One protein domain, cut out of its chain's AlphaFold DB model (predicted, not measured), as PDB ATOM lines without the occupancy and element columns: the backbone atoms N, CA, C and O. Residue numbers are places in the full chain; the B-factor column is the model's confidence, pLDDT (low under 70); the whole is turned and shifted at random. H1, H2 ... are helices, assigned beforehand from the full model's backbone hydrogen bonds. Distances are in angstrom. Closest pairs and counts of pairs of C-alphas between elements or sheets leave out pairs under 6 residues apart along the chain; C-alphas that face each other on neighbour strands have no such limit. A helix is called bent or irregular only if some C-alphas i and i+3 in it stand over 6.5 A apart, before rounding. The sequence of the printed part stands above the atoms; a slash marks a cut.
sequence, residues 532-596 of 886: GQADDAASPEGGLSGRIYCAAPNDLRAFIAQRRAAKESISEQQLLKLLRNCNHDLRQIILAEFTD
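Overview. This is residues 532 to 596 of the 886 residues of an uncharacterized protein of Planctomycetes bacterium RBG_16_55_9 (UniProt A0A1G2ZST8). Three short helices, H1, H2 and H3, stand nearly along one common line at the corners of a triangle, with H3 joining the other two: H1 is on one side of it and H2 on the other, and H1 and H2 leave a gap between them. A long stretch without a named element, residues 532 to 552, comes in along the open side of the triangle, its first part looping away from the helices. The printed part has 65 residues with three named helices, H1, H2 and H3 in that order, and no named strand; the class is all helix, though under half of the residues, 31 of 65, are in named elements. The whole is compact, with a radius of gyration of the C-alphas of 11.2 A, and spans 29 by 22 by 19 A.

Arrangement. Begin with H1, residues 553 to 565, the longest helix with 13 residues. Look from its residues 553 to 557, which alone touch H3, residues 584 to 591: the closest C-alphas, those of Pro 553 and Leu 586, are 5.8 A apart. H1 and H3 run the same way at a shallow tilt of 23 degrees. H3 also touches H2, residues 572 to 581, where the closest C-alphas, those of Leu 579 and Arg 587, are 6.3 A apart. H2 and H3 form a helical hairpin, running opposite ways at a shallow tilt of 11 degrees. H1 and H2 are apart. H3 is irregular: C-alphas 585 and 588 are 7.1 A apart, and its line is a rough one. In H1 every O i to N i+4 pair is within hydrogen-bond range; in H2 it is 5 of 6 and in H3 2 of 4.

Along the chain. Find C-alpha 553 at (25.600, 15.268, 10.517); from there H1 runs 18.4 A to C-alpha 565 at (23.012, -1.006, 2.291). H2 begins at C-alpha 572, at (8.628, 6.149, 9.829), and measures 14.3 A from first to last C-alpha. H3 measures 11.8 A and ends at C-alpha 591, at (13.332, 14.905, 6.881).

Size, cuts and confidence. The two C-alphas farthest apart are those of Asp 535 and Asp 596, at 31.9 A. The printed part has no cut. H2 and H3 are joined by a tight link of 2 residues, H1 and H2 by a short link of 6. Look before H1 for residues 532 to 552, whose C-alphas lie 6 to 18 A from the mean of the C-alphas. In that stretch, residues 533 to 543 have pLDDT under 70, while the mean of the printed part is 86.2.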
ATOM      1  N   GLY A 532      28.455   3.475  18.227       85.69
ATOM      2  CA  GLY A 532      28.581   2.059  18.509       85.69
ATOM      3  C   GLY A 532      27.268   1.362  18.201       85.69
ATOM      4  O   GLY A 532      26.195   1.826  18.594       85.69
ATOM      5  N   GLN A 533      27.350   0.244  17.479       66.62
ATOM      6  CA  GLN A 533      26.244  -0.697  17.439       66.62
ATOM      7  C   GLN A 533      26.068  -1.153  18.877       66.62
ATOM      8  O   GLN A 533      26.944  -1.822  19.418       66.62
ATOM      9  N   ALA A 534      25.015  -0.677  19.534       55.69
ATOM     10  CA  ALA A 534      24.725  -1.129  20.874       55.69
ATOM     11  C   ALA A 534      24.616  -2.657  20.803       55.69
ATOM     12  O   ALA A 534      23.744  -3.172  20.104       55.69
ATOM     13  N   ASP A 535      25.469  -3.366  21.546       53.47
ATOM     14  CA  ASP A 535      25.306  -4.795  21.850       53.47
ATOM     15  C   ASP A 535      24.018  -5.050  22.669       53.47
ATOM     16  O   ASP A 535      23.780  -6.159  23.146       53.47
ATOM     17  N   ASP A 536      23.157  -4.033  22.810       54.59
ATOM     18  CA  ASP A 536      21.796  -4.074  23.320       54.59
ATOM     19  C   ASP A 536      20.903  -4.936  22.412       54.59
ATOM     20  O   ASP A 536      19.937  -4.479  21.793       54.59
ATOM     21  N   ALA A 537      21.152  -6.244  22.442       51.81
ATOM     22  CA  ALA A 537      20.212  -7.296  22.068       51.81
ATOM     23  C   ALA A 537      18.844  -7.144  22.776       51.81
ATOM     24  O   ALA A 537      17.871  -7.796  22.410       51.81
ATOM     25  N   ALA A 538      18.755  -6.255  23.773       51.97
ATOM     26  CA  ALA A 538      17.579  -5.956  24.568       51.97
ATOM     27  C   ALA A 538      16.705  -4.793  24.059       51.97
ATOM     28  O   ALA A 538      15.766  -4.444  24.768       51.97
ATOM     29  N   SER A 539      16.948  -4.186  22.887       54.84
ATOM     30  CA  SER A 539      15.969  -3.256  22.291       54.84
ATOM     31  C   SER A 539      14.939  -4.043  21.461       54.84
ATOM     32  O   SER A 539      15.231  -4.381  20.311       54.84
ATOM     33  N   PRO A 540      13.729  -4.339  21.989       53.00
ATOM     34  CA  PRO A 540      12.773  -5.281  21.390       53.00
ATOM     35  C   PRO A 540      12.172  -4.831  20.044       53.00
ATOM     36  O   PRO A 540      11.435  -5.591  19.424       53.00
ATOM     37  N   GLU A 541      12.485  -3.623  19.574       56.72
ATOM     38  CA  GLU A 541      11.883  -3.000  18.388       56.72
ATOM     39  C   GLU A 541      12.927  -2.592  17.337       56.72
ATOM     40  O   GLU A 541      12.989  -1.437  16.923       56.72
ATOM     41  N   GLY A 542      13.778  -3.530  16.907       56.53
ATOM     42  CA  GLY A 542      14.487  -3.399  15.628       56.53
ATOM     43  C   GLY A 542      15.249  -2.082  15.433       56.53
ATOM     44  O   GLY A 542      15.013  -1.363  14.469       56.53
ATOM     45  N   GLY A 543      16.191  -1.781  16.324       65.06
ATOM     46  CA  GLY A 543      17.416  -1.080  15.949       65.06
ATOM     47  C   GLY A 543      17.320   0.403  15.593       65.06
ATOM     48  O   GLY A 543      17.454   0.771  14.436       65.06
ATOM     49  N   LEU A 544      17.391   1.271  16.589       73.06
ATOM     50  CA  LEU A 544      18.089   2.552  16.471       73.06
ATOM     51  C   LEU A 544      18.578   2.905  17.865       73.06
ATOM     52  O   LEU A 544      17.783   2.906  18.803       73.06
ATOM     53  N   SER A 545      19.884   3.149  18.015       80.56
ATOM     54  CA  SER A 545      20.412   3.592  19.304       80.56
ATOM     55  C   SER A 545      19.671   4.866  19.678       80.56
ATOM     56  O   SER A 545      19.694   5.844  18.925       80.56
ATOM     57  N   GLY A 546      19.036   4.875  20.849       79.00
ATOM     58  CA  GLY A 546      18.381   6.057  21.398       79.00
ATOM     59  C   GLY A 546      19.354   7.193  21.711       79.00
ATOM     60  O   GLY A 546      18.992   8.057  22.480       79.00
ATOM     61  N   ARG A 547      20.586   7.171  21.190       89.06
ATOM     62  CA  ARG A 547      21.626   8.193  21.338       89.06
ATOM     63  C   ARG A 547      22.065   8.786  20.004       89.06
ATOM     64  O   ARG A 547      22.810   9.758  19.995       89.06
ATOM     65  N   ILE A 548      21.598   8.238  18.876       90.50
ATOM     66  CA  ILE A 548      21.975   8.728  17.540       90.50
ATOM     67  C   ILE A 548      21.499  10.169  17.298       90.50
ATOM     68  O   ILE A 548      22.014  10.844  16.415       90.50
ATOM     69  N   TYR A 549      20.547  10.668  18.094       88.81
ATOM     70  CA  TYR A 549      20.135  12.068  18.044       88.81
ATOM     71  C   TYR A 549      21.272  13.037  18.410       88.81
ATOM     72  O   TYR A 549      21.224  14.183  17.981       88.81
ATOM     73  N   CYS A 550      22.313  12.569  19.115       90.81
ATOM     74  CA  CYS A 550      23.540  13.319  19.396       90.81
ATOM     75  C   CYS A 550      24.630  13.143  18.321       90.81
ATOM     76  O   CYS A 550      25.755  13.606  18.515       90.81
ATOM     77  N   ALA A 551      24.363  12.444  17.214       95.44
ATOM     78  CA  ALA A 551      25.367  12.222  16.177       95.44
ATOM     79  C   ALA A 551      25.758  13.531  15.471       95.44
ATOM     80  O   ALA A 551      25.019  14.518  15.449       95.44
ATOM     81  N   ALA A 552      26.947  13.551  14.880       96.88
ATOM     82  CA  ALA A 552      27.317  14.577  13.921       96.88
ATOM     83  C   ALA A 552      26.579  14.337  12.589       96.88
ATOM     84  O   ALA A 552      26.299  13.183  12.245       96.88
ATOM     85  N   PRO A 553      26.315  15.387  11.790       97.00
ATOM     86  CA  PRO A 553      25.600  15.268  10.517       97.00
ATOM     87  C   PRO A 553      26.174  14.203   9.574       97.00
ATOM     88  O   PRO A 553      25.436  13.417   8.979       97.00
ATOM     89  N   ASN A 554      27.502  14.140   9.453       96.81
ATOM     90  CA  ASN A 554      28.171  13.168   8.585       96.81
ATOM     91  C   ASN A 554      28.046  11.734   9.110       96.81
ATOM     92  O   ASN A 554      27.863  10.811   8.316       96.81
ATOM     93  N   ASP A 555      28.070  11.558  10.429       96.12
ATOM     94  CA  ASP A 555      27.939  10.246  11.053       96.12
ATOM     95  C   ASP A 555      26.509   9.711  10.920       96.12
ATOM     96  O   ASP A 555      26.317   8.540  10.596       96.12
ATOM     97  N   LEU A 556      25.494  10.573  11.077       95.88
ATOM     98  CA  LEU A 556      24.099  10.195  10.843       95.88
ATOM     99  C   LEU A 556      23.868   9.787   9.380       95.88
ATOM    100  O   LEU A 556      23.235   8.764   9.117       95.88
ATOM    101  N   ARG A 557      24.418  10.540   8.416       96.62
ATOM    102  CA  ARG A 557      24.353  10.174   6.989       96.62
ATOM    103  C   ARG A 557      25.015   8.826   6.723       96.62
ATOM    104  O   ARG A 557      24.449   8.006   6.002       96.62
ATOM    105  N   ALA A 558      26.191   8.590   7.303       95.44
ATOM    106  CA  ALA A 558      26.897   7.320   7.173       95.44
ATOM    107  C   ALA A 558      26.084   6.163   7.776       95.44
ATOM    108  O   ALA A 558      25.941   5.122   7.137       95.44
ATOM    109  N   PHE A 559      25.483   6.371   8.951       93.69
ATOM    110  CA  PHE A 559      24.610   5.402   9.610       93.69
ATOM    111  C   PHE A 559      23.380   5.052   8.753       93.69
ATOM    112  O   PHE A 559      23.100   3.875   8.515       93.69
ATOM    113  N   ILE A 560      22.679   6.059   8.223       94.12
ATOM    114  CA  ILE A 560      21.533   5.875   7.318       94.12
ATOM    115  C   ILE A 560      21.958   5.117   6.052       94.12
ATOM    116  O   ILE A 560      21.293   4.164   5.635       94.12
ATOM    117  N   ALA A 561      23.084   5.499   5.444       94.94
ATOM    118  CA  ALA A 561      23.611   4.839   4.253       94.94
ATOM    119  C   ALA A 561      23.965   3.366   4.522       94.94
ATOM    120  O   ALA A 561      23.637   2.496   3.713       94.94
ATOM    121  N   GLN A 562      24.573   3.072   5.674       93.19
ATOM    122  CA  GLN A 562      24.888   1.712   6.107       93.19
ATOM    123  C   GLN A 562      23.618   0.869   6.280       93.19
ATOM    124  O   GLN A 562      23.558  -0.257   5.788       93.19
ATOM    125  N   ARG A 563      22.579   1.418   6.918       91.38
ATOM    126  CA  ARG A 563      21.279   0.750   7.095       91.38
ATOM    127  C   ARG A 563      20.583   0.446   5.774       91.38
ATOM    128  O   ARG A 563      20.121  -0.675   5.560       91.38
ATOM    129  N   ARG A 564      20.589   1.400   4.841       92.62
ATOM    130  CA  ARG A 564      20.087   1.187   3.473       92.62
ATOM    131  C   ARG A 564      20.852   0.072   2.761       92.62
ATOM    132  O   ARG A 564      20.228  -0.794   2.152       92.62
ATOM    133  N   ALA A 565      22.182   0.049   2.875       94.06
ATOM    134  CA  ALA A 565      23.012  -1.006   2.291       94.06
ATOM    135  C   ALA A 565      22.716  -2.391   2.898       94.06
ATOM    136  O   ALA A 565      22.715  -3.388   2.175       94.06
ATOM    137  N   ALA A 566      22.390  -2.446   4.193       92.88
ATOM    138  CA  ALA A 566      21.957  -3.656   4.891       92.88
ATOM    139  C   ALA A 566      20.498  -4.066   4.596       92.88
ATOM    140  O   ALA A 566      20.071  -5.134   5.026       92.88
ATOM    141  N   LYS A 567      19.737  -3.258   3.838       93.44
ATOM    142  CA  LYS A 567      18.280  -3.403   3.626       93.44
ATOM    143  C   LYS A 567      17.464  -3.341   4.925       93.44
ATOM    144  O   LYS A 567      16.363  -3.876   4.995       93.44
ATOM    145  N   GLU A 568      17.987  -2.646   5.926       90.25
ATOM    146  CA  GLU A 568      17.339  -2.390   7.210       90.25
ATOM    147  C   GLU A 568      16.812  -0.951   7.224       90.25
ATOM    148  O   GLU A 568      17.372  -0.075   7.884       90.25
ATOM    149  N   SER A 569      15.775  -0.673   6.428       87.44
ATOM    150  CA  SER A 569      15.184   0.669   6.368       87.44
ATOM    151  C   SER A 569      14.670   1.100   7.742       87.44
ATOM    152  O   SER A 569      13.984   0.333   8.416       87.44
ATOM    153  N   ILE A 570      14.971   2.340   8.122       91.88
ATOM    154  CA  ILE A 570      14.442   2.963   9.337       91.88
ATOM    155  C   ILE A 570      12.932   3.156   9.154       91.88
ATOM    156  O   ILE A 570      12.507   3.683   8.128       91.88
ATOM    157  N   SER A 571      12.118   2.717  10.116       93.06
ATOM    158  CA  SER A 571      10.664   2.887  10.019       93.06
ATOM    159  C   SER A 571      10.258   4.354  10.202       93.06
ATOM    160  O   SER A 571      10.940   5.113  10.890       93.06
ATOM    161  N   GLU A 572       9.113   4.769   9.654       94.00
ATOM    162  CA  GLU A 572       8.628   6.149   9.829       94.00
ATOM    163  C   GLU A 572       8.392   6.504  11.305       94.00
ATOM    164  O   GLU A 572       8.692   7.616  11.725       94.00
ATOM    165  N   GLN A 573       7.959   5.548  12.135       92.44
ATOM    166  CA  GLN A 573       7.846   5.750  13.586       92.44
ATOM    167  C   GLN A 573       9.208   6.007  14.246       92.44
ATOM    168  O   GLN A 573       9.323   6.852  15.137       92.44
ATOM    169  N   GLN A 574      10.255   5.305  13.805       91.94
ATOM    170  CA  GLN A 574      11.618   5.553  14.267       91.94
ATOM    171  C   GLN A 574      12.120   6.919  13.792       91.94
ATOM    172  O   GLN A 574      12.680   7.655  14.601       91.94
ATOM    173  N   LEU A 575      11.870   7.293  12.531       94.25
ATOM    174  CA  LEU A 575      12.198   8.624  12.017       94.25
ATOM    175  C   LEU A 575      11.467   9.719  12.799       94.25
ATOM    176  O   LEU A 575      12.109  10.686  13.178       94.25
ATOM    177  N   LEU A 576      10.180   9.555  13.129       93.06
ATOM    178  CA  LEU A 576       9.420  10.505  13.953       93.06
ATOM    179  C   LEU A 576      10.027  10.657  15.350       93.06
ATOM    180  O   LEU A 576      10.194  11.774  15.844       93.06
ATOM    181  N   LYS A 577      10.405   9.542  15.989       91.06
ATOM    182  CA  LYS A 577      11.069   9.565  17.299       91.06
ATOM    183  C   LYS A 577      12.435  10.250  17.234       91.06
ATOM    184  O   LYS A 577      12.785  10.970  18.169       91.06
ATOM    185  N   LEU A 578      13.195  10.038  16.158       91.75
ATOM    186  CA  LEU A 578      14.451  10.748  15.919       91.75
ATOM    187  C   LEU A 578      14.202  12.233  15.703       91.75
ATOM    188  O   LEU A 578      14.822  13.037  16.379       91.75
ATOM    189  N   LEU A 579      13.259  12.582  14.829       93.12
ATOM    190  CA  LEU A 579      12.904  13.952  14.483       93.12
ATOM    191  C   LEU A 579      12.585  14.767  15.745       93.12
ATOM    192  O   LEU A 579      13.182  15.814  15.958       93.12
ATOM    193  N   ARG A 580      11.751  14.235  16.650       89.56
ATOM    194  CA  ARG A 580      11.386  14.904  17.915       89.56
ATOM    195  C   ARG A 580      12.562  15.190  18.851       89.56
ATOM    196  O   ARG A 580      12.502  16.146  19.613       89.56
ATOM    197  N   ASN A 581      13.599  14.355  18.831       87.69
ATOM    198  CA  ASN A 581      14.702  14.425  19.794       87.69
ATOM    199  C   ASN A 581      16.030  14.884  19.171       87.69
ATOM    200  O   ASN A 581      17.017  15.001  19.889       87.69
ATOM    201  N   CYS A 582      16.080  15.088  17.851       90.56
ATOM    202  CA  CYS A 582      17.316  15.371  17.131       90.56
ATOM    203  C   CYS A 582      17.827  16.795  17.326       90.56
ATOM    204  O   CYS A 582      17.064  17.744  17.511       90.56
ATOM    205  N   ASN A 583      19.147  16.919  17.209       91.06
ATOM    206  CA  ASN A 583      19.836  18.199  17.154       91.06
ATOM    207  C   ASN A 583      19.384  19.027  15.945       91.06
ATOM    208  O   ASN A 583      18.967  18.470  14.921       91.06
ATOM    209  N   HIS A 584      19.500  20.354  16.042       87.44
ATOM    210  CA  HIS A 584      19.037  21.277  15.000       87.44
ATOM    211  C   HIS A 584      19.630  20.951  13.615       87.44
ATOM    212  O   HIS A 584      18.913  20.877  12.612       87.44
ATOM    213  N   ASP A 585      20.921  20.618  13.577       93.06
ATOM    214  CA  ASP A 585      21.674  20.309  12.359       93.06
ATOM    215  C   ASP A 585      21.376  18.928  11.738       93.06
ATOM    216  O   ASP A 585      21.802  18.641  10.614       93.06
ATOM    217  N   LEU A 586      20.604  18.078  12.423       94.69
ATOM    218  CA  LEU A 586      20.185  16.762  11.928       94.69
ATOM    219  C   LEU A 586      18.791  16.777  11.293       94.69
ATOM    220  O   LEU A 586      18.469  15.874  10.515       94.69
ATOM    221  N   ARG A 587      17.973  17.797  11.577       93.50
ATOM    222  CA  ARG A 587      16.555  17.871  11.176       93.50
ATOM    223  C   ARG A 587      16.358  17.649   9.678       93.50
ATOM    224  O   ARG A 587      15.583  16.787   9.277       93.50
ATOM    225  N   GLN A 588      17.123  18.356   8.845       95.31
ATOM    226  CA  GLN A 588      17.028  18.252   7.381       95.31
ATOM    227  C   GLN A 588      17.486  16.891   6.840       95.31
ATOM    228  O   GLN A 588      16.959  16.412   5.839       95.31
ATOM    229  N   ILE A 589      18.448  16.245   7.508       96.81
ATOM    230  CA  ILE A 589      18.917  14.909   7.123       96.81
ATOM    231  C   ILE A 589      17.814  13.885   7.385       96.81
ATOM    232  O   ILE A 589      17.559  13.051   6.528       96.81
ATOM    233  N   ILE A 590      17.141  13.971   8.535       95.62
ATOM    234  CA  ILE A 590      16.056  13.052   8.902       95.62
ATOM    235  C   ILE A 590      14.814  13.305   8.036       95.62
ATOM    236  O   ILE A 590      14.202  12.348   7.571       95.62
ATOM    237  N   LEU A 591      14.458  14.567   7.764       96.25
ATOM    238  CA  LEU A 591      13.332  14.905   6.881       96.25
ATOM    239  C   LEU A 591      13.492  14.324   5.471       96.25
ATOM    240  O   LEU A 591      12.510  13.873   4.889       96.25
ATOM    241  N   ALA A 592      14.720  14.281   4.943       96.69
ATOM    242  CA  ALA A 592      15.011  13.695   3.634       96.69
ATOM    243  C   ALA A 592      14.805  12.166   3.576       96.69
ATOM    244  O   ALA A 592      14.800  11.594   2.485       96.69
ATOM    245  N   GLU A 593      14.647  11.504   4.725       96.50
ATOM    246  CA  GLU A 593      14.409  10.061   4.819       96.50
ATOM    247  C   GLU A 593      12.924   9.682   4.858       96.50
ATOM    248  O   GLU A 593      12.603   8.507   4.687       96.50
ATOM    249  N   PHE A 594      12.015  10.638   5.074       96.50
ATOM    250  CA  PHE A 594      10.578  10.366   5.064       96.50
ATOM    251  C   PHE A 594      10.057  10.132   3.643       96.50
ATOM    252  O   PHE A 594      10.416  10.853   2.713       96.50
ATOM    253  N   THR A 595       9.152   9.158   3.489       96.75
ATOM    254  CA  THR A 595       8.448   8.916   2.218       96.75
ATOM    255  C   THR A 595       7.600  10.123   1.829       96.75
ATOM    256  O   THR A 595       7.618  10.556   0.678       96.75
ATOM    257  N   ASP A 596       6.874  10.666   2.808       95.62
ATOM    258  CA  ASP A 596       6.098  11.891   2.682       95.62
ATOM    259  C   ASP A 596       6.374  12.807   3.889       95.62
ATOM    260  O   ASP A 596       5.906  12.541   4.999       95.62
TER     261      ASP A 596